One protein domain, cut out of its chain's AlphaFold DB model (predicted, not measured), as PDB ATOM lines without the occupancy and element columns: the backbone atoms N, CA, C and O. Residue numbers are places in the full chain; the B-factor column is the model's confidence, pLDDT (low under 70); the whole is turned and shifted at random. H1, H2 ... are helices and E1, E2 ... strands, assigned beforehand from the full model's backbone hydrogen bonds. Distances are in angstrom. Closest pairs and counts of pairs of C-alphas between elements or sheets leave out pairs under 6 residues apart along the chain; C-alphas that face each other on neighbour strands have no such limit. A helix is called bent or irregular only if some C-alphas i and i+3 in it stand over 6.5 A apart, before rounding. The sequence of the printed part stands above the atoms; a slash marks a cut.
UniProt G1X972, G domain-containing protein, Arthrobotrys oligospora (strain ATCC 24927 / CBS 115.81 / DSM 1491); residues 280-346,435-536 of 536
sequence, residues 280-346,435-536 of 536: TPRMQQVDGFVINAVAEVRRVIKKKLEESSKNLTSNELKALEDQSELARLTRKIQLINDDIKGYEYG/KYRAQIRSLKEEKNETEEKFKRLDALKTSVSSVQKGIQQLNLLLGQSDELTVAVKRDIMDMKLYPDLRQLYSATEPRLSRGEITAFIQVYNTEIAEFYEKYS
ATOM      1  N   THR A 280       0.218  -4.155 -27.465       90.44
ATOM      2  CA  THR A 280       0.671  -5.519 -27.743       90.44
ATOM      3  C   THR A 280       2.111  -5.491 -28.272       90.44
ATOM      4  O   THR A 280       2.555  -4.452 -28.773       90.44
ATOM      5  N   PRO A 281       2.865  -6.604 -28.212       90.25
ATOM      6  CA  PRO A 281       4.220  -6.654 -28.770       90.25
ATOM      7  C   PRO A 281       4.281  -6.212 -30.237       90.25
ATOM      8  O   PRO A 281       5.236  -5.571 -30.667       90.25
ATOM      9  N   ARG A 282       3.227  -6.499 -31.005       90.31
ATOM     10  CA  ARG A 282       3.092  -6.046 -32.390       90.31
ATOM     11  C   ARG A 282       2.936  -4.531 -32.493       90.31
ATOM     12  O   ARG A 282       3.598  -3.915 -33.319       90.31
ATOM     13  N   MET A 283       2.116  -3.918 -31.639       93.50
ATOM     14  CA  MET A 283       1.992  -2.456 -31.587       93.50
ATOM     15  C   MET A 283       3.334  -1.796 -31.257       93.50
ATOM     16  O   MET A 283       3.711  -0.824 -31.899       93.50
ATOM     17  N   GLN A 284       4.102  -2.375 -30.331       94.62
ATOM     18  CA  GLN A 284       5.441  -1.886 -29.990       94.62
ATOM     19  C   GLN A 284       6.435  -2.008 -31.162       94.62
ATOM     20  O   GLN A 284       7.331  -1.176 -31.301       94.62
ATOM     21  N   GLN A 285       6.286  -3.010 -32.038       93.94
ATOM     22  CA  GLN A 285       7.076  -3.089 -33.274       93.94
ATOM     23  C   GLN A 285       6.724  -1.949 -34.234       93.94
ATOM     24  O   GLN A 285       7.632  -1.295 -34.749       93.94
ATOM     25  N   VAL A 286       5.427  -1.677 -34.427       95.50
ATOM     26  CA  VAL A 286       4.936  -0.536 -35.222       95.50
ATOM     27  C   VAL A 286       5.488   0.783 -34.671       95.50
ATOM     28  O   VAL A 286       6.069   1.571 -35.419       95.50
ATOM     29  N   ASP A 287       5.411   0.970 -33.352       96.56
ATOM     30  CA  ASP A 287       5.988   2.116 -32.649       96.56
ATOM     31  C   ASP A 287       7.489   2.263 -32.940       96.56
ATOM     32  O   ASP A 287       7.973   3.374 -33.150       96.56
ATOM     33  N   GLY A 288       8.231   1.153 -33.018       96.44
ATOM     34  CA  GLY A 288       9.651   1.141 -33.371       96.44
ATOM     35  C   GLY A 288       9.950   1.780 -34.733       96.44
ATOM     36  O   GLY A 288      10.897   2.561 -34.848       96.44
ATOM     37  N   PHE A 289       9.128   1.517 -35.754       96.12
ATOM     38  CA  PHE A 289       9.281   2.148 -37.070       96.12
ATOM     39  C   PHE A 289       9.011   3.652 -37.016       96.12
ATOM     40  O   PHE A 289       9.787   4.436 -37.565       96.12
ATOM     41  N   VAL A 290       7.960   4.058 -36.301       96.88
ATOM     42  CA  VAL A 290       7.612   5.473 -36.116       96.88
ATOM     43  C   VAL A 290       8.719   6.205 -35.355       96.88
ATOM     44  O   VAL A 290       9.145   7.279 -35.766       96.88
ATOM     45  N   ILE A 291       9.253   5.612 -34.286       97.62
ATOM     46  CA  ILE A 291      10.351   6.185 -33.496       97.62
ATOM     47  C   ILE A 291      11.598   6.393 -34.359       97.62
ATOM     48  O   ILE A 291      12.237   7.442 -34.261       97.62
ATOM     49  N   ASN A 292      11.941   5.429 -35.216       97.19
ATOM     50  CA  ASN A 292      13.076   5.561 -36.131       97.19
ATOM     51  C   ASN A 292      12.854   6.692 -37.146       97.19
ATOM     52  O   ASN A 292      13.759   7.491 -37.386       97.19
ATOM     53  N   ALA A 293      11.642   6.819 -37.690       96.69
ATOM     54  CA  ALA A 293      11.289   7.920 -38.583       96.69
ATOM     55  C   ALA A 293      11.385   9.289 -37.884       96.69
ATOM     56  O   ALA A 293      11.983  10.223 -38.419       96.69
ATOM     57  N   VAL A 294      10.881   9.395 -36.652       96.81
ATOM     58  CA  VAL A 294      11.000  10.607 -35.825       96.81
ATOM     59  C   VAL A 294      12.468  10.909 -35.499       96.81
ATOM     60  O   VAL A 294      12.869  12.072 -35.490       96.81
ATOM     61  N   ALA A 295      13.310   9.894 -35.289       97.38
ATOM     62  CA  ALA A 295      14.747  10.080 -35.084       97.38
ATOM     63  C   ALA A 295      15.457  10.656 -36.326       97.38
ATOM     64  O   ALA A 295      16.327  11.520 -36.184       97.38
ATOM     65  N   GLU A 296      15.059  10.260 -37.537       96.25
ATOM     66  CA  GLU A 296      15.570  10.871 -38.771       96.25
ATOM     67  C   GLU A 296      15.116  12.326 -38.924       96.25
ATOM     68  O   GLU A 296      15.942  13.200 -39.200       96.25
ATOM     69  N   VAL A 297      13.841  12.624 -38.643       95.25
ATOM     70  CA  VAL A 297      13.334  14.009 -38.593       95.25
ATOM     71  C   VAL A 297      14.178  14.848 -37.647       95.25
ATOM     72  O   VAL A 297      14.659  15.920 -38.014       95.25
ATOM     73  N   ARG A 298      14.446  14.328 -36.448       96.69
ATOM     74  CA  ARG A 298      15.301  14.982 -35.454       96.69
ATOM     75  C   ARG A 298      16.697  15.263 -35.972       96.69
ATOM     76  O   ARG A 298      17.218  16.345 -35.718       96.69
ATOM     77  N   ARG A 299      17.310  14.320 -36.690       97.38
ATOM     78  CA  ARG A 299      18.635  14.513 -37.290       97.38
ATOM     79  C   ARG A 299      18.619  15.652 -38.310       97.38
ATOM     80  O   ARG A 299      19.517  16.491 -38.289       97.38
ATOM     81  N   VAL A 300      17.581  15.730 -39.146       97.19
ATOM     82  CA  VAL A 300      17.404  16.826 -40.114       97.19
ATOM     83  C   VAL A 300      17.181  18.169 -39.410       97.19
ATOM     84  O   VAL A 300      17.821  19.154 -39.778       97.19
ATOM     85  N   ILE A 301      16.319  18.222 -38.389       95.81
ATOM     86  CA  ILE A 301      16.070  19.438 -37.595       95.81
ATOM     87  C   ILE A 301      17.368  19.906 -36.934       95.81
ATOM     88  O   ILE A 301      17.721  21.072 -37.079       95.81
ATOM     89  N   LYS A 302      18.112  19.007 -36.273       95.75
ATOM     90  CA  LYS A 302      19.401  19.325 -35.634       95.75
ATOM     91  C   LYS A 302      20.412  19.876 -36.631       95.75
ATOM     92  O   LYS A 302      20.986  20.924 -36.376       95.75
ATOM     93  N   LYS A 303      20.564  19.236 -37.794       96.56
ATOM     94  CA  LYS A 303      21.464  19.721 -38.849       96.56
ATOM     95  C   LYS A 303      21.092  21.134 -39.312       96.56
ATOM     96  O   LYS A 303      21.958  21.994 -39.422       96.56
ATOM     97  N   LYS A 304      19.805  21.400 -39.547       95.00
ATOM     98  CA  LYS A 304      19.334  22.741 -39.937       95.00
ATOM     99  C   LYS A 304      19.507  23.771 -38.836       95.00
ATOM    100  O   LYS A 304      19.793  24.931 -39.128       95.00
ATOM    101  N   LEU A 305      19.305  23.356 -37.590       93.12
ATOM    102  CA  LEU A 305      19.528  24.191 -36.425       93.12
ATOM    103  C   LEU A 305      21.010  24.568 -36.346       93.12
ATOM    104  O   LEU A 305      21.313  25.746 -36.262       93.12
ATOM    105  N   GLU A 306      21.926  23.606 -36.476       93.69
ATOM    106  CA  GLU A 306      23.375  23.846 -36.529       93.69
ATOM    107  C   GLU A 306      23.765  24.786 -37.678       93.69
ATOM    108  O   GLU A 306      24.518  25.734 -37.467       93.69
ATOM    109  N   GLU A 307      23.238  24.569 -38.886       94.12
ATOM    110  CA  GLU A 307      23.486  25.433 -40.048       94.12
ATOM    111  C   GLU A 307      22.987  26.865 -39.828       94.12
ATOM    112  O   GLU A 307      23.706  27.816 -40.131       94.12
ATOM    113  N   SER A 308      21.791  27.023 -39.256       91.31
ATOM    114  CA  SER A 308      21.204  28.337 -38.964       91.31
ATOM    115  C   SER A 308      21.916  29.036 -37.799       91.31
ATOM    116  O   SER A 308      22.052  30.257 -37.796       91.31
ATOM    117  N   SER A 309      22.425  28.262 -36.837       91.19
ATOM    118  CA  SER A 309      23.128  28.749 -35.649       91.19
ATOM    119  C   SER A 309      24.550  29.240 -35.926       91.19
ATOM    120  O   SER A 309      25.070  30.029 -35.145       91.19
ATOM    121  N   LYS A 310      25.185  28.846 -37.041       92.56
ATOM    122  CA  LYS A 310      26.548  29.301 -37.405       92.56
ATOM    123  C   LYS A 310      26.680  30.816 -37.563       92.56
ATOM    124  O   LYS A 310      27.775  31.344 -37.412       92.56
ATOM    125  N   ASN A 311      25.582  31.496 -37.883       87.81
ATOM    126  CA  ASN A 311      25.558  32.943 -38.090       87.81
ATOM    127  C   ASN A 311      25.167  33.723 -36.828       87.81
ATOM    128  O   ASN A 311      25.091  34.947 -36.879       87.81
ATOM    129  N   LEU A 312      24.885  33.031 -35.721       88.56
ATOM    130  CA  LEU A 312      24.485  33.664 -34.472       88.56
ATOM    131  C   LEU A 312      25.708  34.094 -33.663       88.56
ATOM    132  O   LEU A 312      26.714  33.390 -33.567       88.56
ATOM    133  N   THR A 313      25.596  35.250 -33.020       89.75
ATOM    134  CA  THR A 313      26.549  35.683 -31.997       89.75
ATOM    135  C   THR A 313      26.465  34.779 -30.759       89.75
ATOM    136  O   THR A 313      25.442  34.145 -30.496       89.75
ATOM    137  N   SER A 314      27.517  34.752 -29.931       89.38
ATOM    138  CA  SER A 314      27.515  33.978 -28.675       89.38
ATOM    139  C   SER A 314      26.349  34.350 -27.743       89.38
ATOM    140  O   SER A 314      25.787  33.475 -27.087       89.38
ATOM    141  N   ASN A 315      25.941  35.623 -27.731       86.44
ATOM    142  CA  ASN A 315      24.797  36.086 -26.945       86.44
ATOM    143  C   ASN A 315      23.462  35.565 -27.498       86.44
ATOM    144  O   ASN A 315      22.587  35.192 -26.720       86.44
ATOM    145  N   GLU A 316      23.303  35.512 -28.823       88.00
ATOM    146  CA  GLU A 316      22.106  34.952 -29.465       88.00
ATOM    147  C   GLU A 316      22.014  33.436 -29.276       88.00
ATOM    148  O   GLU A 316      20.924  32.928 -29.023       88.00
ATOM    149  N   LEU A 317      23.145  32.722 -29.336       87.62
ATOM    150  CA  LEU A 317      23.208  31.290 -29.029       87.62
ATOM    151  C   LEU A 317      22.764  31.008 -27.593       87.62
ATOM    152  O   LEU A 317      21.881  30.183 -27.380       87.62
ATOM    153  N   LYS A 318      23.309  31.744 -26.618       89.19
ATOM    154  CA  LYS A 318      22.906  31.600 -25.215       89.19
ATOM    155  C   LYS A 318      21.416  31.896 -25.017       89.19
ATOM    156  O   LYS A 318      20.714  31.127 -24.373       89.19
ATOM    157  N   ALA A 319      20.908  32.972 -25.620       87.31
ATOM    158  CA  ALA A 319      19.487  33.309 -25.537       87.31
ATOM    159  C   ALA A 319      18.586  32.222 -26.150       87.31
ATOM    160  O   ALA A 319      17.484  31.975 -25.657       87.31
ATOM    161  N   LEU A 320      19.051  31.563 -27.212       86.19
ATOM    162  CA  LEU A 320      18.356  30.445 -27.836       86.19
ATOM    163  C   LEU A 320      18.332  29.202 -26.931       86.19
ATOM    164  O   LEU A 320      17.291  28.553 -26.819       86.19
ATOM    165  N   GLU A 321      19.455  28.875 -26.291       88.25
ATOM    166  CA  GLU A 321      19.552  27.789 -25.309       88.25
ATOM    167  C   GLU A 321      18.613  28.035 -24.124       88.25
ATOM    168  O   GLU A 321      17.807  27.163 -23.788       88.25
ATOM    169  N   ASP A 322      18.638  29.249 -23.565       89.94
ATOM    170  CA  ASP A 322      17.757  29.663 -22.472       89.94
ATOM    171  C   ASP A 322      16.277  29.554 -22.889       89.94
ATOM    172  O   ASP A 322      15.449  29.027 -22.144       89.94
ATOM    173  N   GLN A 323      15.923  29.977 -24.110       87.94
ATOM    174  CA  GLN A 323      14.559  29.850 -24.637       87.94
ATOM    175  C   GLN A 323      14.123  28.387 -24.809       87.94
ATOM    176  O   GLN A 323      12.981  28.046 -24.492       87.94
ATOM    177  N   SER A 324      15.008  27.527 -25.315       85.88
ATOM    178  CA  SER A 324      14.739  26.094 -25.477       85.88
ATOM    179  C   SER A 324      14.513  25.418 -24.123       85.88
ATOM    180  O   SER A 324      13.551  24.665 -23.940       85.88
ATOM    181  N   GLU A 325      15.339  25.757 -23.133       90.31
ATOM    182  CA  GLU A 325      15.197  25.263 -21.766       90.31
ATOM    183  C   GLU A 325      13.908  25.780 -21.108       90.31
ATOM    184  O   GLU A 325      13.188  24.990 -20.497       90.31
ATOM    185  N   LEU A 326      13.531  27.052 -21.294       91.31
ATOM    186  CA  LEU A 326      12.238  27.582 -20.835       91.31
ATOM    187  C   LEU A 326      11.054  26.833 -21.462       91.31
ATOM    188  O   LEU A 326      10.109  26.471 -20.757       91.31
ATOM    189  N   ALA A 327      11.103  26.554 -22.767       87.19
ATOM    190  CA  ALA A 327      10.070  25.777 -23.450       87.19
ATOM    191  C   ALA A 327      10.001  24.334 -22.923       87.19
ATOM    192  O   ALA A 327       8.915  23.778 -22.748       87.19
ATOM    193  N   ARG A 328      11.148  23.712 -22.625       89.62
ATOM    194  CA  ARG A 328      11.215  22.384 -21.998       89.62
ATOM    195  C   ARG A 328      10.619  22.388 -20.588       89.62
ATOM    196  O   ARG A 328       9.831  21.503 -20.264       89.62
ATOM    197  N   LEU A 329      10.963  23.376 -19.761       91.81
ATOM    198  CA  LEU A 329      10.428  23.520 -18.403       91.81
ATOM    199  C   LEU A 329       8.920  23.782 -18.414       91.81
ATOM    200  O   LEU A 329       8.201  23.148 -17.650       91.81
ATOM    201  N   THR A 330       8.431  24.631 -19.323       92.44
ATOM    202  CA  THR A 330       6.992  24.900 -19.504       92.44
ATOM    203  C   THR A 330       6.222  23.611 -19.775       92.44
ATOM    204  O   THR A 330       5.216  23.334 -19.127       92.44
ATOM    205  N   ARG A 331       6.723  22.783 -20.695       86.88
ATOM    206  CA  ARG A 331       6.085  21.508 -21.043       86.88
ATOM    207  C   ARG A 331       6.161  20.502 -19.902       86.88
ATOM    208  O   ARG A 331       5.170  19.843 -19.611       86.88
ATOM    209  N   LYS A 332       7.284  20.450 -19.177       90.00
ATOM    210  CA  LYS A 332       7.398  19.646 -17.952       90.00
ATOM    211  C   LYS A 332       6.362  20.063 -16.899       90.00
ATOM    212  O   LYS A 332       5.691  19.202 -16.347       90.00
ATOM    213  N   ILE A 333       6.200  21.365 -16.654       94.12
ATOM    214  CA  ILE A 333       5.187  21.897 -15.727       94.12
ATOM    215  C   ILE A 333       3.782  21.505 -16.192       94.12
ATOM    216  O   ILE A 333       2.965  21.093 -15.371       94.12
ATOM    217  N   GLN A 334       3.502  21.600 -17.494       91.38
ATOM    218  CA  GLN A 334       2.219  21.193 -18.060       91.38
ATOM    219  C   GLN A 334       1.944  19.699 -17.840       91.38
ATOM    220  O   GLN A 334       0.879  19.362 -17.334       91.38
ATOM    221  N   LEU A 335       2.916  18.823 -18.118       88.19
ATOM    222  CA  LEU A 335       2.797  17.383 -17.863       88.19
ATOM    223  C   LEU A 335       2.540  17.086 -16.381       88.19
ATOM    224  O   LEU A 335       1.623  16.337 -16.062       88.19
ATOM    225  N   ILE A 336       3.287  17.724 -15.474       91.50
ATOM    226  CA  ILE A 336       3.075  17.565 -14.030       91.50
ATOM    227  C   ILE A 336       1.671  18.046 -13.625       91.50
ATOM    228  O   ILE A 336       1.005  17.399 -12.822       91.50
ATOM    229  N   ASN A 337       1.192  19.164 -14.180       95.31
ATOM    230  CA  ASN A 337      -0.164  19.654 -13.925       95.31
ATOM    231  C   ASN A 337      -1.233  18.671 -14.406       95.31
ATOM    232  O   ASN A 337      -2.234  18.485 -13.717       95.31
ATOM    233  N   ASP A 338      -1.039  18.074 -15.578       88.50
ATOM    234  CA  ASP A 338      -1.975  17.106 -16.142       88.50
ATOM    235  C   ASP A 338      -1.986  15.810 -15.322       88.50
ATOM    236  O   ASP A 338      -3.065  15.295 -15.027       88.50
ATOM    237  N   ASP A 339      -0.825  15.351 -14.845       87.88
ATOM    238  CA  ASP A 339      -0.720  14.211 -13.928       87.88
ATOM    239  C   ASP A 339      -1.393  14.506 -12.574       87.88
ATOM    240  O   ASP A 339      -2.188  13.699 -12.089       87.88
ATOM    241  N   ILE A 340      -1.155  15.687 -11.981       93.69
ATOM    242  CA  ILE A 340      -1.834  16.121 -10.746       93.69
ATOM    243  C   ILE A 340      -3.348  16.133 -10.949       93.69
ATOM    244  O   ILE A 340      -4.068  15.551 -10.140       93.69
ATOM    245  N   LYS A 341      -3.845  16.744 -12.033       92.25
ATOM    246  CA  LYS A 341      -5.282  16.767 -12.347       92.25
ATOM    247  C   LYS A 341      -5.838  15.361 -12.547       92.25
ATOM    248  O   LYS A 341      -6.944  15.086 -12.091       92.25
ATOM    249  N   GLY A 342      -5.083  14.479 -13.202       85.44
ATOM    250  CA  GLY A 342      -5.448  13.079 -13.389       85.44
ATOM    251  C   GLY A 342      -5.617  12.336 -12.064       85.44
ATOM    252  O   GLY A 342      -6.544  11.542 -11.926       85.44
ATOM    253  N   TYR A 343      -4.778  12.629 -11.067       89.62
ATOM    254  CA  TYR A 343      -4.903  12.056  -9.728       89.62
ATOM    255  C   TYR A 343      -5.978  12.736  -8.868       89.62
ATOM    256  O   TYR A 343      -6.686  12.036  -8.149       89.62
ATOM    257  N   GLU A 344      -6.137  14.059  -8.935       92.56
ATOM    258  CA  GLU A 344      -7.125  14.813  -8.142       92.56
ATOM    259  C   GLU A 344      -8.564  14.577  -8.622       92.56
ATOM    260  O   GLU A 344      -9.446  14.276  -7.820       92.56
ATOM    261  N   TYR A 345      -8.791  14.657  -9.934       88.75
ATOM    262  CA  TYR A 345     -10.115  14.566 -10.566       88.75
ATOM    263  C   TYR A 345     -10.324  13.242 -11.313       88.75
ATOM    264  O   TYR A 345     -11.246  13.115 -12.122       88.75
ATOM    265  N   GLY A 346      -9.448  12.267 -11.070       85.25
ATOM    266  CA  GLY A 346      -9.571  10.915 -11.601       85.25
ATOM    267  C   GLY A 346     -10.823  10.195 -11.088       85.25
ATOM    268  O   GLY A 346     -11.421  10.611 -10.091       85.25
ATOM    269  N   LYS A 435      -6.443   8.415  -2.483       92.62
ATOM    270  CA  LYS A 435      -5.554   7.289  -2.813       92.62
ATOM    271  C   LYS A 435      -4.163   7.751  -3.247       92.62
ATOM    272  O   LYS A 435      -3.167   7.130  -2.883       92.62
ATOM    273  N   TYR A 436      -4.090   8.822  -4.032       92.94
ATOM    274  CA  TYR A 436      -2.844   9.310  -4.628       92.94
ATOM    275  C   TYR A 436      -2.249  10.519  -3.901       92.94
ATOM    276  O   TYR A 436      -1.412  11.236  -4.449       92.94
ATOM    277  N   ARG A 437      -2.643  10.759  -2.645       95.19
ATOM    278  CA  ARG A 437      -2.228  11.939  -1.872       95.19
ATOM    279  C   ARG A 437      -0.706  12.110  -1.799       95.19
ATOM    280  O   ARG A 437      -0.213  13.234  -1.872       95.19
ATOM    281  N   ALA A 438       0.038  11.014  -1.637       93.94
ATOM    282  CA  ALA A 438       1.499  11.051  -1.567       93.94
ATOM    283  C   ALA A 438       2.126  11.433  -2.918       93.94
ATOM    284  O   ALA A 438       3.014  12.280  -2.967       93.94
ATOM    285  N   GLN A 439       1.619  10.862  -4.012       94.56
ATOM    286  CA  GLN A 439       2.058  11.152  -5.377       94.56
ATOM    287  C   GLN A 439       1.735  12.596  -5.761       94.56
ATOM    288  O   GLN A 439       2.607  13.301  -6.254       94.56
ATOM    289  N   ILE A 440       0.521  13.070  -5.462       95.19
ATOM    290  CA  ILE A 440       0.116  14.463  -5.690       95.19
ATOM    291  C   ILE A 440       1.046  15.420  -4.938       95.19
ATOM    292  O   ILE A 440       1.462  16.431  -5.497       95.19
ATOM    293  N   ARG A 441       1.398  15.114  -3.681       97.56
ATOM    294  CA  ARG A 441       2.342  15.931  -2.907       97.56
ATOM    295  C   ARG A 441       3.719  15.979  -3.573       97.56
ATOM    296  O   ARG A 441       4.216  17.073  -3.809       97.56
ATOM    297  N   SER A 442       4.277  14.821  -3.926       96.88
ATOM    298  CA  SER A 442       5.580  14.730  -4.598       96.88
ATOM    299  C   SER A 442       5.593  15.481  -5.936       96.88
ATOM    300  O   SER A 442       6.535  16.215  -6.217       96.88
ATOM    301  N   LEU A 443       4.520  15.384  -6.725       95.19
ATOM    302  CA  LEU A 443       4.381  16.127  -7.980       95.19
ATOM    303  C   LEU A 443       4.246  17.637  -7.758       95.19
ATOM    304  O   LEU A 443       4.796  18.419  -8.527       95.19
ATOM    305  N   LYS A 444       3.539  18.075  -6.710       97.75
ATOM    306  CA  LYS A 444       3.451  19.499  -6.347       97.75
ATOM    307  C   LYS A 444       4.812  20.056  -5.919       97.75
ATOM    308  O   LYS A 444       5.137  21.181  -6.287       97.75
ATOM    309  N   GLU A 445       5.613  19.277  -5.196       97.81
ATOM    310  CA  GLU A 445       6.997  19.628  -4.846       97.81
ATOM    311  C   GLU A 445       7.867  19.749  -6.108       97.81
ATOM    312  O   GLU A 445       8.451  20.806  -6.347       97.81
ATOM    313  N   GLU A 446       7.856  18.738  -6.982       97.12
ATOM    314  CA  GLU A 446       8.603  18.758  -8.250       97.12
ATOM    315  C   GLU A 446       8.176  19.923  -9.162       97.12
ATOM    316  O   GLU A 446       9.005  20.559  -9.827       97.12
ATOM    317  N   LYS A 447       6.875  20.228  -9.195       97.38
ATOM    318  CA  LYS A 447       6.332  21.378  -9.917       97.38
ATOM    319  C   LYS A 447       6.919  22.676  -9.382       97.38
ATOM    320  O   LYS A 447       7.411  23.466 -10.182       97.38
ATOM    321  N   ASN A 448       6.892  22.884  -8.065       98.19
ATOM    322  CA  ASN A 448       7.418  24.098  -7.444       98.19
ATOM    323  C   ASN A 448       8.912  24.279  -7.756       98.19
ATOM    324  O   ASN A 448       9.318  25.362  -8.169       98.19
ATOM    325  N   GLU A 449       9.718  23.216  -7.659       97.94
ATOM    326  CA  GLU A 449      11.140  23.253  -8.036       97.94
ATOM    327  C   GLU A 449      11.339  23.616  -9.518       97.94
ATOM    328  O   GLU A 449      12.200  24.426  -9.878       97.94
ATOM    329  N   THR A 450      10.514  23.040 -10.396       96.31
ATOM    330  CA  THR A 450      10.561  23.303 -11.839       96.31
ATOM    331  C   THR A 450      10.133  24.744 -12.157       96.31
ATOM    332  O   THR A 450      10.764  25.398 -12.989       96.31
ATOM    333  N   GLU A 451       9.117  25.268 -11.469       97.62
ATOM    334  CA  GLU A 451       8.654  26.657 -11.575       97.62
ATOM    335  C   GLU A 451       9.681  27.656 -11.034       97.62
ATOM    336  O   GLU A 451       9.872  28.719 -11.624       97.62
ATOM    337  N   GLU A 452      10.388  27.334  -9.950       97.69
ATOM    338  CA  GLU A 452      11.496  28.159  -9.466       97.69
ATOM    339  C   GLU A 452      12.634  28.224 -10.480       97.69
ATOM    340  O   GLU A 452      13.139  29.311 -10.774       97.69
ATOM    341  N   LYS A 453      13.022  27.077 -11.054       97.19
ATOM    342  CA  LYS A 453      14.037  27.034 -12.110       97.19
ATOM    343  C   LYS A 453      13.598  27.856 -13.323       97.19
ATOM    344  O   LYS A 453      14.402  28.625 -13.849       97.19
ATOM    345  N   PHE A 454      12.330  27.734 -13.724       96.38
ATOM    346  CA  PHE A 454      11.739  28.525 -14.801       96.38
ATOM    347  C   PHE A 454      11.837  30.026 -14.505       96.38
ATOM    348  O   PHE A 454      12.394  30.759 -15.314       96.38
ATOM    349  N   LYS A 455      11.393  30.480 -13.324       96.88
ATOM    350  CA  LYS A 455      11.443  31.898 -12.921       96.88
ATOM    351  C   LYS A 455      12.868  32.454 -12.909       96.88
ATOM    352  O   LYS A 455      13.085  33.571 -13.368       96.88
ATOM    353  N   ARG A 456      13.843  31.687 -12.403       95.75
ATOM    354  CA  ARG A 456      15.261  32.096 -12.395       95.75
ATOM    355  C   ARG A 456      15.795  32.281 -13.814       95.75
ATOM    356  O   ARG A 456      16.488  33.257 -14.071       95.75
ATOM    357  N   LEU A 457      15.472  31.360 -14.720       94.00
ATOM    358  CA  LEU A 457      15.922  31.423 -16.107       94.00
ATOM    359  C   LEU A 457      15.213  32.536 -16.895       94.00
ATOM    360  O   LEU A 457      15.859  33.257 -17.648       94.00
ATOM    361  N   ASP A 458      13.913  32.726 -16.672       93.81
ATOM    362  CA  ASP A 458      13.118  33.776 -17.317       93.81
ATOM    363  C   ASP A 458      13.564  35.180 -16.871       93.81
ATOM    364  O   ASP A 458      13.665  36.084 -17.693       93.81
ATOM    365  N   ALA A 459      13.958  35.350 -15.604       93.44
ATOM    366  CA  ALA A 459      14.530  36.605 -15.106       93.44
ATOM    367  C   ALA A 459      15.911  36.935 -15.705       93.44
ATOM    368  O   ALA A 459      16.282  38.104 -15.797       93.44
ATOM    369  N   LEU A 460      16.681  35.917 -16.107       89.75
ATOM    370  CA  LEU A 460      17.979  36.078 -16.774       89.75
ATOM    371  C   LEU A 460      17.849  36.267 -18.288       89.75
ATOM    372  O   LEU A 460      18.840  36.566 -18.958       89.75
ATOM    373  N   LYS A 461      16.644  36.086 -18.835       85.38
ATOM    374  CA  LYS A 461      16.394  36.115 -20.267       85.38
ATOM    375  C   LYS A 461      16.652  37.512 -20.818       85.38
ATOM    376  O   LYS A 461      15.865  38.442 -20.645       85.38
ATOM    377  N   THR A 462      17.748  37.653 -21.550       77.69
ATOM    378  CA  THR A 462      18.022  38.872 -22.308       77.69
ATOM    379  C   THR A 462      16.962  39.030 -23.402       77.69
ATOM    380  O   THR A 462      16.695  38.091 -24.153       77.69
ATOM    381  N   SER A 463      16.351  40.214 -23.511       66.75
ATOM    382  CA  SER A 463      15.429  40.553 -24.602       66.75
ATOM    383  C   SER A 463      16.180  40.556 -25.936       66.75
ATOM    384  O   SER A 463      16.705  41.585 -26.361       66.75
ATOM    385  N   VAL A 464      16.234  39.412 -26.613       60.03
ATOM    386  CA  VAL A 464      16.767  39.324 -27.973       60.03
ATOM    387  C   VAL A 464      15.603  39.498 -28.941       60.03
ATOM    388  O   VAL A 464      14.861  38.563 -29.231       60.03
ATOM    389  N   SER A 465      15.428  40.726 -29.428       60.12
ATOM    390  CA  SER A 465      14.390  41.093 -30.400       60.12
ATOM    391  C   SER A 465      14.641  40.530 -31.809       60.12
ATOM    392  O   SER A 465      13.802  40.704 -32.691       60.12
ATOM    393  N   SER A 466      15.767  39.840 -32.024       59.94
ATOM    394  CA  SER A 466      16.253  39.420 -33.342       59.94
ATOM    395  C   SER A 466      16.424  37.913 -33.546       59.94
ATOM    396  O   SER A 466      16.844  37.534 -34.640       59.94
ATOM    397  N   VAL A 467      16.119  37.039 -32.568       63.34
ATOM    398  CA  VAL A 467      16.275  35.588 -32.799       63.34
ATOM    399  C   VAL A 467      15.410  35.211 -33.995       63.34
ATOM    400  O   VAL A 467      14.190  35.397 -33.985       63.34
ATOM    401  N   GLN A 468      16.055  34.721 -35.052       80.62
ATOM    402  CA  GLN A 468      15.381  34.392 -36.298       80.62
ATOM    403  C   GLN A 468      14.247  33.406 -35.997       80.62
ATOM    404  O   GLN A 468      14.497  32.304 -35.505       80.62
ATOM    405  N   LYS A 469      12.999  33.788 -36.309       85.81
ATOM    406  CA  LYS A 469      11.790  32.970 -36.076       85.81
ATOM    407  C   LYS A 469      11.953  31.517 -36.545       85.81
ATOM    408  O   LYS A 469      11.430  30.604 -35.918       85.81
ATOM    409  N   GLY A 470      12.728  31.292 -37.613       87.88
ATOM    410  CA  GLY A 470      13.050  29.954 -38.113       87.88
ATOM    411  C   GLY A 470      13.807  29.072 -37.112       87.88
ATOM    412  O   GLY A 470      13.479  27.899 -36.975       87.88
ATOM    413  N   ILE A 471      14.770  29.621 -36.366       88.06
ATOM    414  CA  ILE A 471      15.553  28.875 -35.368       88.06
ATOM    415  C   ILE A 471      14.677  28.517 -34.161       88.06
ATOM    416  O   ILE A 471      14.735  27.395 -33.659       88.06
ATOM    417  N   GLN A 472      13.803  29.437 -33.741       86.62
ATOM    418  CA  GLN A 472      12.820  29.171 -32.687       86.62
ATOM    419  C   GLN A 472      11.863  28.042 -33.087       86.62
ATOM    420  O   GLN A 472      11.644  27.127 -32.296       86.62
ATOM    421  N   GLN A 473      11.361  28.062 -34.327       91.19
ATOM    422  CA  GLN A 473      10.505  26.998 -34.851       91.19
ATOM    423  C   GLN A 473      11.233  25.647 -34.894       91.19
ATOM    424  O   GLN A 473      10.662  24.631 -34.509       91.19
ATOM    425  N   LEU A 474      12.502  25.612 -35.321       92.81
ATOM    426  CA  LEU A 474      13.292  24.376 -35.341       92.81
ATOM    427  C   LEU A 474      13.501  23.801 -33.933       92.81
ATOM    428  O   LEU A 474      13.377  22.592 -33.750       92.81
ATOM    429  N   ASN A 475      13.768  24.643 -32.931       89.56
ATOM    430  CA  ASN A 475      13.869  24.194 -31.540       89.56
ATOM    431  C   ASN A 475      12.535  23.692 -30.981       89.56
ATOM    432  O   ASN A 475      12.519  22.692 -30.262       89.56
ATOM    433  N   LEU A 476      11.423  24.346 -31.326       89.69
ATOM    434  CA  LEU A 476      10.088  23.881 -30.957       89.69
ATOM    435  C   LEU A 476       9.814  22.486 -31.535       89.69
ATOM    436  O   LEU A 476       9.480  21.576 -30.776       89.69
ATOM    437  N   LEU A 477      10.057  22.293 -32.836       94.12
ATOM    438  CA  LEU A 477       9.914  20.996 -33.508       94.12
ATOM    439  C   LEU A 477      10.842  19.934 -32.896       94.12
ATOM    440  O   LEU A 477      10.436  18.790 -32.690       94.12
ATOM    441  N   LEU A 478      12.083  20.297 -32.547       93.88
ATOM    442  CA  LEU A 478      12.993  19.384 -31.852       93.88
ATOM    443  C   LEU A 478      12.393  18.944 -30.513       93.88
ATOM    444  O   LEU A 478      12.340  17.752 -30.217       93.88
ATOM    445  N   GLY A 479      11.869  19.890 -29.739       89.06
ATOM    446  CA  GLY A 479      11.181  19.603 -28.493       89.06
ATOM    447  C   GLY A 479       9.965  18.691 -28.670       89.06
ATOM    448  O   GLY A 479       9.801  17.754 -27.890       89.06
ATOM    449  N   GLN A 480       9.103  18.966 -29.642       93.06
ATOM    450  CA  GLN A 480       7.893  18.178 -29.901       93.06
ATOM    451  C   GLN A 480       8.230  16.755 -30.361       93.06
ATOM    452  O   GLN A 480       7.557  15.799 -29.989       93.06
ATOM    453  N   SER A 481       9.312  16.590 -31.125       95.62
ATOM    454  CA  SER A 481       9.776  15.270 -31.555       95.62
ATOM    455  C   SER A 481      10.272  14.398 -30.388       95.62
ATOM    456  O   SER A 481      10.098  13.176 -30.407       95.62
ATOM    457  N   ASP A 482      10.860  15.008 -29.350       92.12
ATOM    458  CA  ASP A 482      11.224  14.329 -28.103       92.12
ATOM    459  C   ASP A 482       9.980  13.819 -27.369       92.12
ATOM    460  O   ASP A 482       9.917  12.651 -26.984       92.12
ATOM    461  N   GLU A 483       8.965  14.669 -27.238       91.06
ATOM    462  CA  GLU A 483       7.696  14.324 -26.588       91.06
ATOM    463  C   GLU A 483       6.947  13.233 -27.335       91.06
ATOM    464  O   GLU A 483       6.500  12.270 -26.716       91.06
ATOM    465  N   LEU A 484       6.882  13.339 -28.662       95.12
ATOM    466  CA  LEU A 484       6.320  12.307 -29.519       95.12
ATOM    467  C   LEU A 484       7.046  10.974 -29.319       95.12
ATOM    468  O   LEU A 484       6.404   9.949 -29.116       95.12
ATOM    469  N   THR A 485       8.384  10.984 -29.302       96.06
ATOM    470  CA  THR A 485       9.180   9.771 -29.057       96.06
ATOM    471  C   THR A 485       8.831   9.145 -27.708       96.06
ATOM    472  O   THR A 485       8.662   7.930 -27.621       96.06
ATOM    473  N   VAL A 486       8.713   9.951 -26.648       92.12
ATOM    474  CA  VAL A 486       8.344   9.464 -25.312       92.12
ATOM    475  C   VAL A 486       6.915   8.921 -25.305       92.12
ATOM    476  O   VAL A 486       6.694   7.831 -24.783       92.12
ATOM    477  N   ALA A 487       5.957   9.635 -25.900       92.94
ATOM    478  CA  ALA A 487       4.557   9.228 -25.965       92.94
ATOM    479  C   ALA A 487       4.381   7.903 -26.722       92.94
ATOM    480  O   ALA A 487       3.695   7.004 -26.237       92.94
ATOM    481  N   VAL A 488       5.058   7.752 -27.863       95.75
ATOM    482  CA  VAL A 488       5.039   6.531 -28.679       95.75
ATOM    483  C   VAL A 488       5.773   5.381 -27.983       95.75
ATOM    484  O   VAL A 488       5.322   4.250 -28.059       95.75
ATOM    485  N   LYS A 489       6.839   5.634 -27.213       95.81
ATOM    486  CA  LYS A 489       7.545   4.575 -26.462       95.81
ATOM    487  C   LYS A 489       6.782   4.009 -25.265       95.81
ATOM    488  O   LYS A 489       7.174   2.963 -24.760       95.81
ATOM    489  N   ARG A 490       5.753   4.694 -24.758       93.38
ATOM    490  CA  ARG A 490       4.987   4.200 -23.604       93.38
ATOM    491  C   ARG A 490       4.282   2.891 -23.960       93.38
ATOM    492  O   ARG A 490       3.628   2.808 -24.996       93.38
ATOM    493  N   ASP A 491       4.327   1.927 -23.044       92.81
ATOM    494  CA  ASP A 491       3.588   0.659 -23.163       92.81
ATOM    495  C   ASP A 491       2.072   0.846 -23.089       92.81
ATOM    496  O   ASP A 491       1.310  -0.043 -23.451       92.81
ATOM    497  N   ILE A 492       1.623   1.989 -22.577       91.50
ATOM    498  CA  ILE A 492       0.218   2.307 -22.381       91.50
ATOM    499  C   ILE A 492      -0.124   3.528 -23.229       91.50
ATOM    500  O   ILE A 492       0.577   4.541 -23.193       91.50
ATOM    501  N   MET A 493      -1.222   3.433 -23.969       93.56
ATOM    502  CA  MET A 493      -1.756   4.488 -24.824       93.56
ATOM    503  C   MET A 493      -3.131   4.937 -24.332       93.56
ATOM    504  O   MET A 493      -3.864   4.168 -23.712       93.56
ATOM    505  N   ASP A 494      -3.501   6.185 -24.609       91.25
ATOM    506  CA  ASP A 494      -4.882   6.621 -24.425       91.25
ATOM    507  C   ASP A 494      -5.802   5.922 -25.436       91.25
ATOM    508  O   ASP A 494      -5.518   5.921 -26.636       91.25
ATOM    509  N   MET A 495      -6.904   5.334 -24.962       90.50
ATOM    510  CA  MET A 495      -7.850   4.625 -25.825       90.50
ATOM    511  C   MET A 495      -8.446   5.546 -26.903       90.50
ATOM    512  O   MET A 495      -8.775   5.070 -27.986       90.50
ATOM    513  N   LYS A 496      -8.522   6.863 -26.658       89.94
ATOM    514  CA  LYS A 496      -9.034   7.852 -27.622       89.94
ATOM    515  C   LYS A 496      -8.225   7.935 -28.914       89.94
ATOM    516  O   LYS A 496      -8.782   8.325 -29.929       89.94
ATOM    517  N   LEU A 497      -6.939   7.579 -28.879       92.81
ATOM    518  CA  LEU A 497      -6.072   7.589 -30.064       92.81
ATOM    519  C   LEU A 497      -6.233   6.318 -30.904       92.81
ATOM    520  O   LEU A 497      -5.829   6.268 -32.063       92.81
ATOM    521  N   TYR A 498      -6.786   5.256 -30.316       92.00
ATOM    522  CA  TYR A 498      -6.832   3.960 -30.968       92.00
ATOM    523  C   TYR A 498      -7.689   3.926 -32.236       92.00
ATOM    524  O   TYR A 498      -7.228   3.297 -33.181       92.00
ATOM    525  N   PRO A 499      -8.877   4.560 -32.329       90.12
ATOM    526  CA  PRO A 499      -9.655   4.562 -33.568       90.12
ATOM    527  C   PRO A 499      -8.843   5.012 -34.791       90.12
ATOM    528  O   PRO A 499      -8.889   4.336 -35.818       90.12
ATOM    529  N   ASP A 500      -8.034   6.064 -34.642       93.12
ATOM    530  CA  ASP A 500      -7.202   6.613 -35.719       93.12
ATOM    531  C   ASP A 500      -5.971   5.736 -36.007       93.12
ATOM    532  O   ASP A 500      -5.555   5.577 -37.153       93.12
ATOM    533  N   LEU A 501      -5.408   5.099 -34.975       94.50
ATOM    534  CA  LEU A 501      -4.214   4.248 -35.094       94.50
ATOM    535  C   LEU A 501      -4.528   2.776 -35.400       94.50
ATOM    536  O   LEU A 501      -3.626   1.996 -35.712       94.50
ATOM    537  N   ARG A 502      -5.797   2.362 -35.324       92.12
ATOM    538  CA  ARG A 502      -6.215   0.955 -35.393       92.12
ATOM    539  C   ARG A 502      -5.762   0.283 -36.678       92.12
ATOM    540  O   ARG A 502      -5.298  -0.854 -36.627       92.12
ATOM    541  N   GLN A 503      -5.922   0.955 -37.818       91.75
ATOM    542  CA  GLN A 503      -5.549   0.390 -39.118       91.75
ATOM    543  C   GLN A 503      -4.041   0.129 -39.186       91.75
ATOM    544  O   GLN A 503      -3.630  -0.959 -39.581       91.75
ATOM    545  N   LEU A 504      -3.241   1.072 -38.682       93.44
ATOM    546  CA  LEU A 504      -1.782   0.989 -38.646       93.44
ATOM    547  C   LEU A 504      -1.305  -0.133 -37.718       93.44
ATOM    548  O   LEU A 504      -0.440  -0.923 -38.085       93.44
ATOM    549  N   TYR A 505      -1.919  -0.271 -36.542       92.81
ATOM    550  CA  TYR A 505      -1.596  -1.356 -35.614       92.81
ATOM    551  C   TYR A 505      -2.095  -2.734 -36.067       92.81
ATOM    552  O   TYR A 505      -1.544  -3.754 -35.653       92.81
ATOM    553  N   SER A 506      -3.113  -2.782 -36.929       86.88
ATOM    554  CA  SER A 506      -3.666  -4.033 -37.463       86.88
ATOM    555  C   SER A 506      -2.999  -4.485 -38.769       86.88
ATOM    556  O   SER A 506      -3.266  -5.601 -39.223       86.88
ATOM    557  N   ALA A 507      -2.128  -3.660 -39.365       87.31
ATOM    558  CA  ALA A 507      -1.476  -3.922 -40.649       87.31
ATOM    559  C   ALA A 507      -0.659  -5.218 -40.610       87.31
ATOM    560  O   ALA A 507       0.227  -5.375 -39.768       87.31
ATOM    561  N   THR A 508      -0.997  -6.186 -41.468       80.44
ATOM    562  CA  THR A 508      -0.392  -7.536 -41.501       80.44
ATOM    563  C   THR A 508       1.095  -7.521 -41.804       80.44
ATOM    564  O   THR A 508       1.817  -8.416 -41.367       80.44
ATOM    565  N   GLU A 509       1.553  -6.515 -42.540       84.19
ATOM    566  CA  GLU A 509       2.960  -6.335 -42.840       84.19
ATOM    567  C   GLU A 509       3.628  -5.481 -41.759       84.19
ATOM    568  O   GLU A 509       3.079  -4.463 -41.345       84.19
ATOM    569  N   PRO A 510       4.836  -5.850 -41.308       71.38
ATOM    570  CA  PRO A 510       5.536  -5.088 -40.283       71.38
ATOM    571  C   PRO A 510       6.035  -3.732 -40.797       71.38
ATOM    572  O   PRO A 510       6.446  -2.903 -40.000       71.38
ATOM    573  N   ARG A 511       6.057  -3.491 -42.113       89.31
ATOM    574  CA  ARG A 511       6.615  -2.262 -42.684       89.31
ATOM    575  C   ARG A 511       5.509  -1.263 -42.976       89.31
ATOM    576  O   ARG A 511       4.651  -1.528 -43.805       89.31
ATOM    577  N   LEU A 512       5.605  -0.096 -42.347       93.75
ATOM    578  CA  LEU A 512       4.782   1.053 -42.693       93.75
ATOM    579  C   LEU A 512       5.381   1.791 -43.894       93.75
ATOM    580  O   LEU A 512       6.584   2.066 -43.945       93.75
ATOM    581  N   SER A 513       4.531   2.144 -44.849       95.31
ATOM    582  CA  SER A 513       4.843   3.112 -45.892       95.31
ATOM    583  C   SER A 513       5.060   4.509 -45.297       95.31
ATOM    584  O   SER A 513       4.633   4.829 -44.187       95.31
ATOM    585  N   ARG A 514       5.695   5.397 -46.067       95.62
ATOM    586  CA  ARG A 514       5.877   6.803 -45.675       95.62
ATOM    587  C   ARG A 514       4.547   7.502 -45.368       95.62
ATOM    588  O   ARG A 514       4.478   8.276 -44.415       95.62
ATOM    589  N   GLY A 515       3.503   7.228 -46.152       96.69
ATOM    590  CA  GLY A 515       2.167   7.787 -45.929       96.69
ATOM    591  C   GLY A 515       1.569   7.323 -44.599       96.69
ATOM    592  O   GLY A 515       1.062   8.137 -43.837       96.69
ATOM    593  N   GLU A 516       1.723   6.041 -44.271       96.31
ATOM    594  CA  GLU A 516       1.263   5.467 -43.000       96.31
ATOM    595  C   GLU A 516       2.025   6.017 -41.789       96.31
ATOM    596  O   GLU A 516       1.410   6.331 -40.774       96.31
ATOM    597  N   ILE A 517       3.347   6.200 -41.894       97.12
ATOM    598  CA  ILE A 517       4.140   6.850 -40.837       97.12
ATOM    599  C   ILE A 517       3.693   8.305 -40.651       97.12
ATOM    600  O   ILE A 517       3.546   8.759 -39.518       97.12
ATOM    601  N   THR A 518       3.446   9.030 -41.745       97.62
ATOM    602  CA  THR A 518       2.960  10.418 -41.693       97.62
ATOM    603  C   THR A 518       1.603  10.485 -40.992       97.62
ATOM    604  O   THR A 518       1.449  11.259 -40.050       97.62
ATOM    605  N   ALA A 519       0.662   9.616 -41.378       97.12
ATOM    606  CA  ALA A 519      -0.650   9.511 -40.744       97.12
ATOM    607  C   ALA A 519      -0.541   9.165 -39.251       97.12
ATOM    608  O   ALA A 519      -1.215   9.780 -38.431       97.12
ATOM    609  N   PHE A 520       0.358   8.246 -38.875       97.44
ATOM    610  CA  PHE A 520       0.619   7.916 -37.472       97.44
ATOM    611  C   PHE A 520       1.068   9.149 -36.683       97.44
ATOM    612  O   PHE A 520       0.519   9.465 -35.628       97.44
ATOM    613  N   ILE A 521       2.095   9.843 -37.181       97.81
ATOM    614  CA  ILE A 521       2.665  11.016 -36.516       97.81
ATOM    615  C   ILE A 521       1.599  12.107 -36.391       97.81
ATOM    616  O   ILE A 521       1.510  12.735 -35.340       97.81
ATOM    617  N   GLN A 522       0.759  12.285 -37.413       97.62
ATOM    618  CA  GLN A 522      -0.283  13.309 -37.456       97.62
ATOM    619  C   GLN A 522      -1.308  13.176 -36.322       97.62
ATOM    620  O   GLN A 522      -1.769  14.204 -35.827       97.62
ATOM    621  N   VAL A 523      -1.613  11.952 -35.871       96.88
ATOM    622  CA  VAL A 523      -2.506  11.699 -34.719       96.88
ATOM    623  C   VAL A 523      -1.957  12.321 -33.431       96.88
ATOM    624  O   VAL A 523      -2.717  12.795 -32.590       96.88
ATOM    625  N   TYR A 524      -0.633  12.346 -33.271       96.06
ATOM    626  CA  TYR A 524       0.018  12.903 -32.086       96.06
ATOM    627  C   TYR A 524       0.454  14.360 -32.267       96.06
ATOM    628  O   TYR A 524       0.390  15.145 -31.323       96.06
ATOM    629  N   ASN A 525       0.974  14.712 -33.445       96.56
ATOM    630  CA  ASN A 525       1.522  16.029 -33.737       96.56
ATOM    631  C   ASN A 525       1.535  16.317 -35.251       96.56
ATOM    632  O   ASN A 525       2.362  15.789 -35.998       96.56
ATOM    633  N   THR A 526       0.645  17.208 -35.693       97.19
ATOM    634  CA  THR A 526       0.509  17.607 -37.103       97.19
ATOM    635  C   THR A 526       1.760  18.301 -37.654       97.19
ATOM    636  O   THR A 526       2.175  18.005 -38.769       97.19
ATOM    637  N   GLU A 527       2.424  19.154 -36.870       96.62
ATOM    638  CA  GLU A 527       3.600  19.919 -37.320       96.62
ATOM    639  C   GLU A 527       4.802  19.006 -37.618       96.62
ATOM    640  O   GLU A 527       5.523  19.196 -38.601       96.62
ATOM    641  N   ILE A 528       5.009  17.968 -36.799       97.44
ATOM    642  CA  ILE A 528       6.051  16.960 -37.037       97.44
ATOM    643  C   ILE A 528       5.701  16.086 -38.244       97.44
ATOM    644  O   ILE A 528       6.609  15.717 -38.991       97.44
ATOM    645  N   ALA A 529       4.418  15.782 -38.466       97.62
ATOM    646  CA  ALA A 529       3.974  15.019 -39.632       97.62
ATOM    647  C   ALA A 529       4.257  15.777 -40.936       97.62
ATOM    648  O   ALA A 529       4.891  15.224 -41.830       97.62
ATOM    649  N   GLU A 530       3.893  17.060 -41.008       97.12
ATOM    650  CA  GLU A 530       4.185  17.924 -42.161       97.12
ATOM    651  C   GLU A 530       5.695  18.048 -42.412       97.12
ATOM    652  O   GLU A 530       6.171  18.005 -43.551       97.12
ATOM    653  N   PHE A 531       6.490  18.172 -41.342       96.56
ATOM    654  CA  PHE A 531       7.944  18.214 -41.471       96.56
ATOM    655  C   PHE A 531       8.507  16.880 -41.980       96.56
ATOM    656  O   PHE A 531       9.387  16.875 -42.844       96.56
ATOM    657  N   TYR A 532       8.009  15.750 -41.473       96.50
ATOM    658  CA  TYR A 532       8.392  14.422 -41.947       96.50
ATOM    659  C   TYR A 532       8.038  14.240 -43.423       96.50
ATOM    660  O   TYR A 532       8.897  13.842 -44.209       96.50
ATOM    661  N   GLU A 533       6.825  14.607 -43.829       96.44
ATOM    662  CA  GLU A 533       6.376  14.530 -45.218       96.44
ATOM    663  C   GLU A 533       7.233  15.390 -46.150       96.44
ATOM    664  O   GLU A 533       7.462  15.016 -47.294       96.44
ATOM    665  N   LYS A 534       7.778  16.510 -45.677       96.56
ATOM    666  CA  LYS A 534       8.634  17.373 -46.497       96.56
ATOM    667  C   LYS A 534      10.084  16.890 -46.626       96.56
ATOM    668  O   LYS A 534      10.744  17.245 -47.603       96.56
ATOM    669  N   TYR A 535      10.608  16.163 -45.635       93.44
ATOM    670  CA  TYR A 535      12.054  15.916 -45.502       93.44
ATOM    671  C   TYR A 535      12.483  14.449 -45.371       93.44
ATOM    672  O   TYR A 535      13.689  14.195 -45.346       93.44
ATOM    673  N   SER A 536      11.543  13.506 -45.285       85.88
ATOM    674  CA  SER A 536      11.813  12.086 -45.574       85.88
ATOM    675  C   SER A 536      11.888  11.829 -47.073       85.88
ATOM    676  O   SER A 536      12.285  10.715 -47.465       85.88
TER     677      SER A 536
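What this domain is: This is residues 280 to 346 and 435 to 536 of the 536 residues of the protein "G domain-containing protein" of Arthrobotrys oligospora (strain ATCC 24927 / CBS 115.81 / DSM 1491) (UniProt G1X972). Two pairs of long helices form a flat V: H1 with H4 makes one arm, H2 with H3 the other, and the arms come together near the start of H2 and of H4. Three short helices, H5, H6 and H7, pack crosswise on H1 in the first arm, H7 also on H4, while the other arm, H2 with H3, has no short helix on it. The 169 printed residues have seven named helices and one named strand, in the order H1 H2 H3 H4 E1 H5 H6 H7, and the class is mostly helix. The whole is only just loose, close to compact, with a radius of gyration of the C-alphas of 18.7 A and spans of 53 by 48 by 18 A.

How they stand to each other: Start at H1, residues 281 to 309, the hub, touching four helices. Look at Ile 291 and Thr 485, whose C-alphas are 5.8 A apart, the closest of H1 and H4, residues 469 to 489; these helices touch at a shallow tilt of 18 degrees, opposite ways. Next find H2, residues 314 to 344, and H3, residues 437 to 460, which touch at a shallow tilt of 20 degrees, opposite ways, closest at C-alphas 340 and 440, 5.7 A. H2 touches H4 with residues 320 to 328 alone, closest at C-alphas 324 and 475, 6.4 A, at a steep tilt of 37 degrees, only just beyond shallow. H1 and H3 are apart. H6, residues 514 to 524, touches H1 about perpendicular at 87 degrees, C-alphas 290 and 517 being closest at 6.0 A. It forms helical hairpins with H5, residues 495 to 506, and with H7, residues 526 to 535. H7 touches H4, closest at C-alphas 477 and 528, 6.6 A. Every O i to N i+4 pair is within hydrogen-bond range in H1, H2, H3, H4 and H7; in H5 it is 4 of 8, in H6 6 of 7.

Where its parts are: Find C-alpha 281 at (4.220, -6.654, -28.770); from there H1 runs 40.7 A to C-alpha 309. H2 runs 44.6 A, H3 34.8 A and H4 30.3 A. E1, residues 492 to 494, pairs with no named strand. H5 is irregular, with C-alphas 500 and 503 7.3 A apart. H7 ends at C-alpha 535, (12.054, 15.916, -45.502).

The domain as a whole: The C-alphas of Asn 311 and Lys 435 are the farthest apart, 53.6 A. Residues 347 to 434 are not printed, and C-alphas 346 and 435 stand 10.3 A apart across this cut. Of the links that are printed whole, none is long. Expect low confidence at residues 463 to 467, under 70 in pLDDT; the mean of the printed part is 91.8.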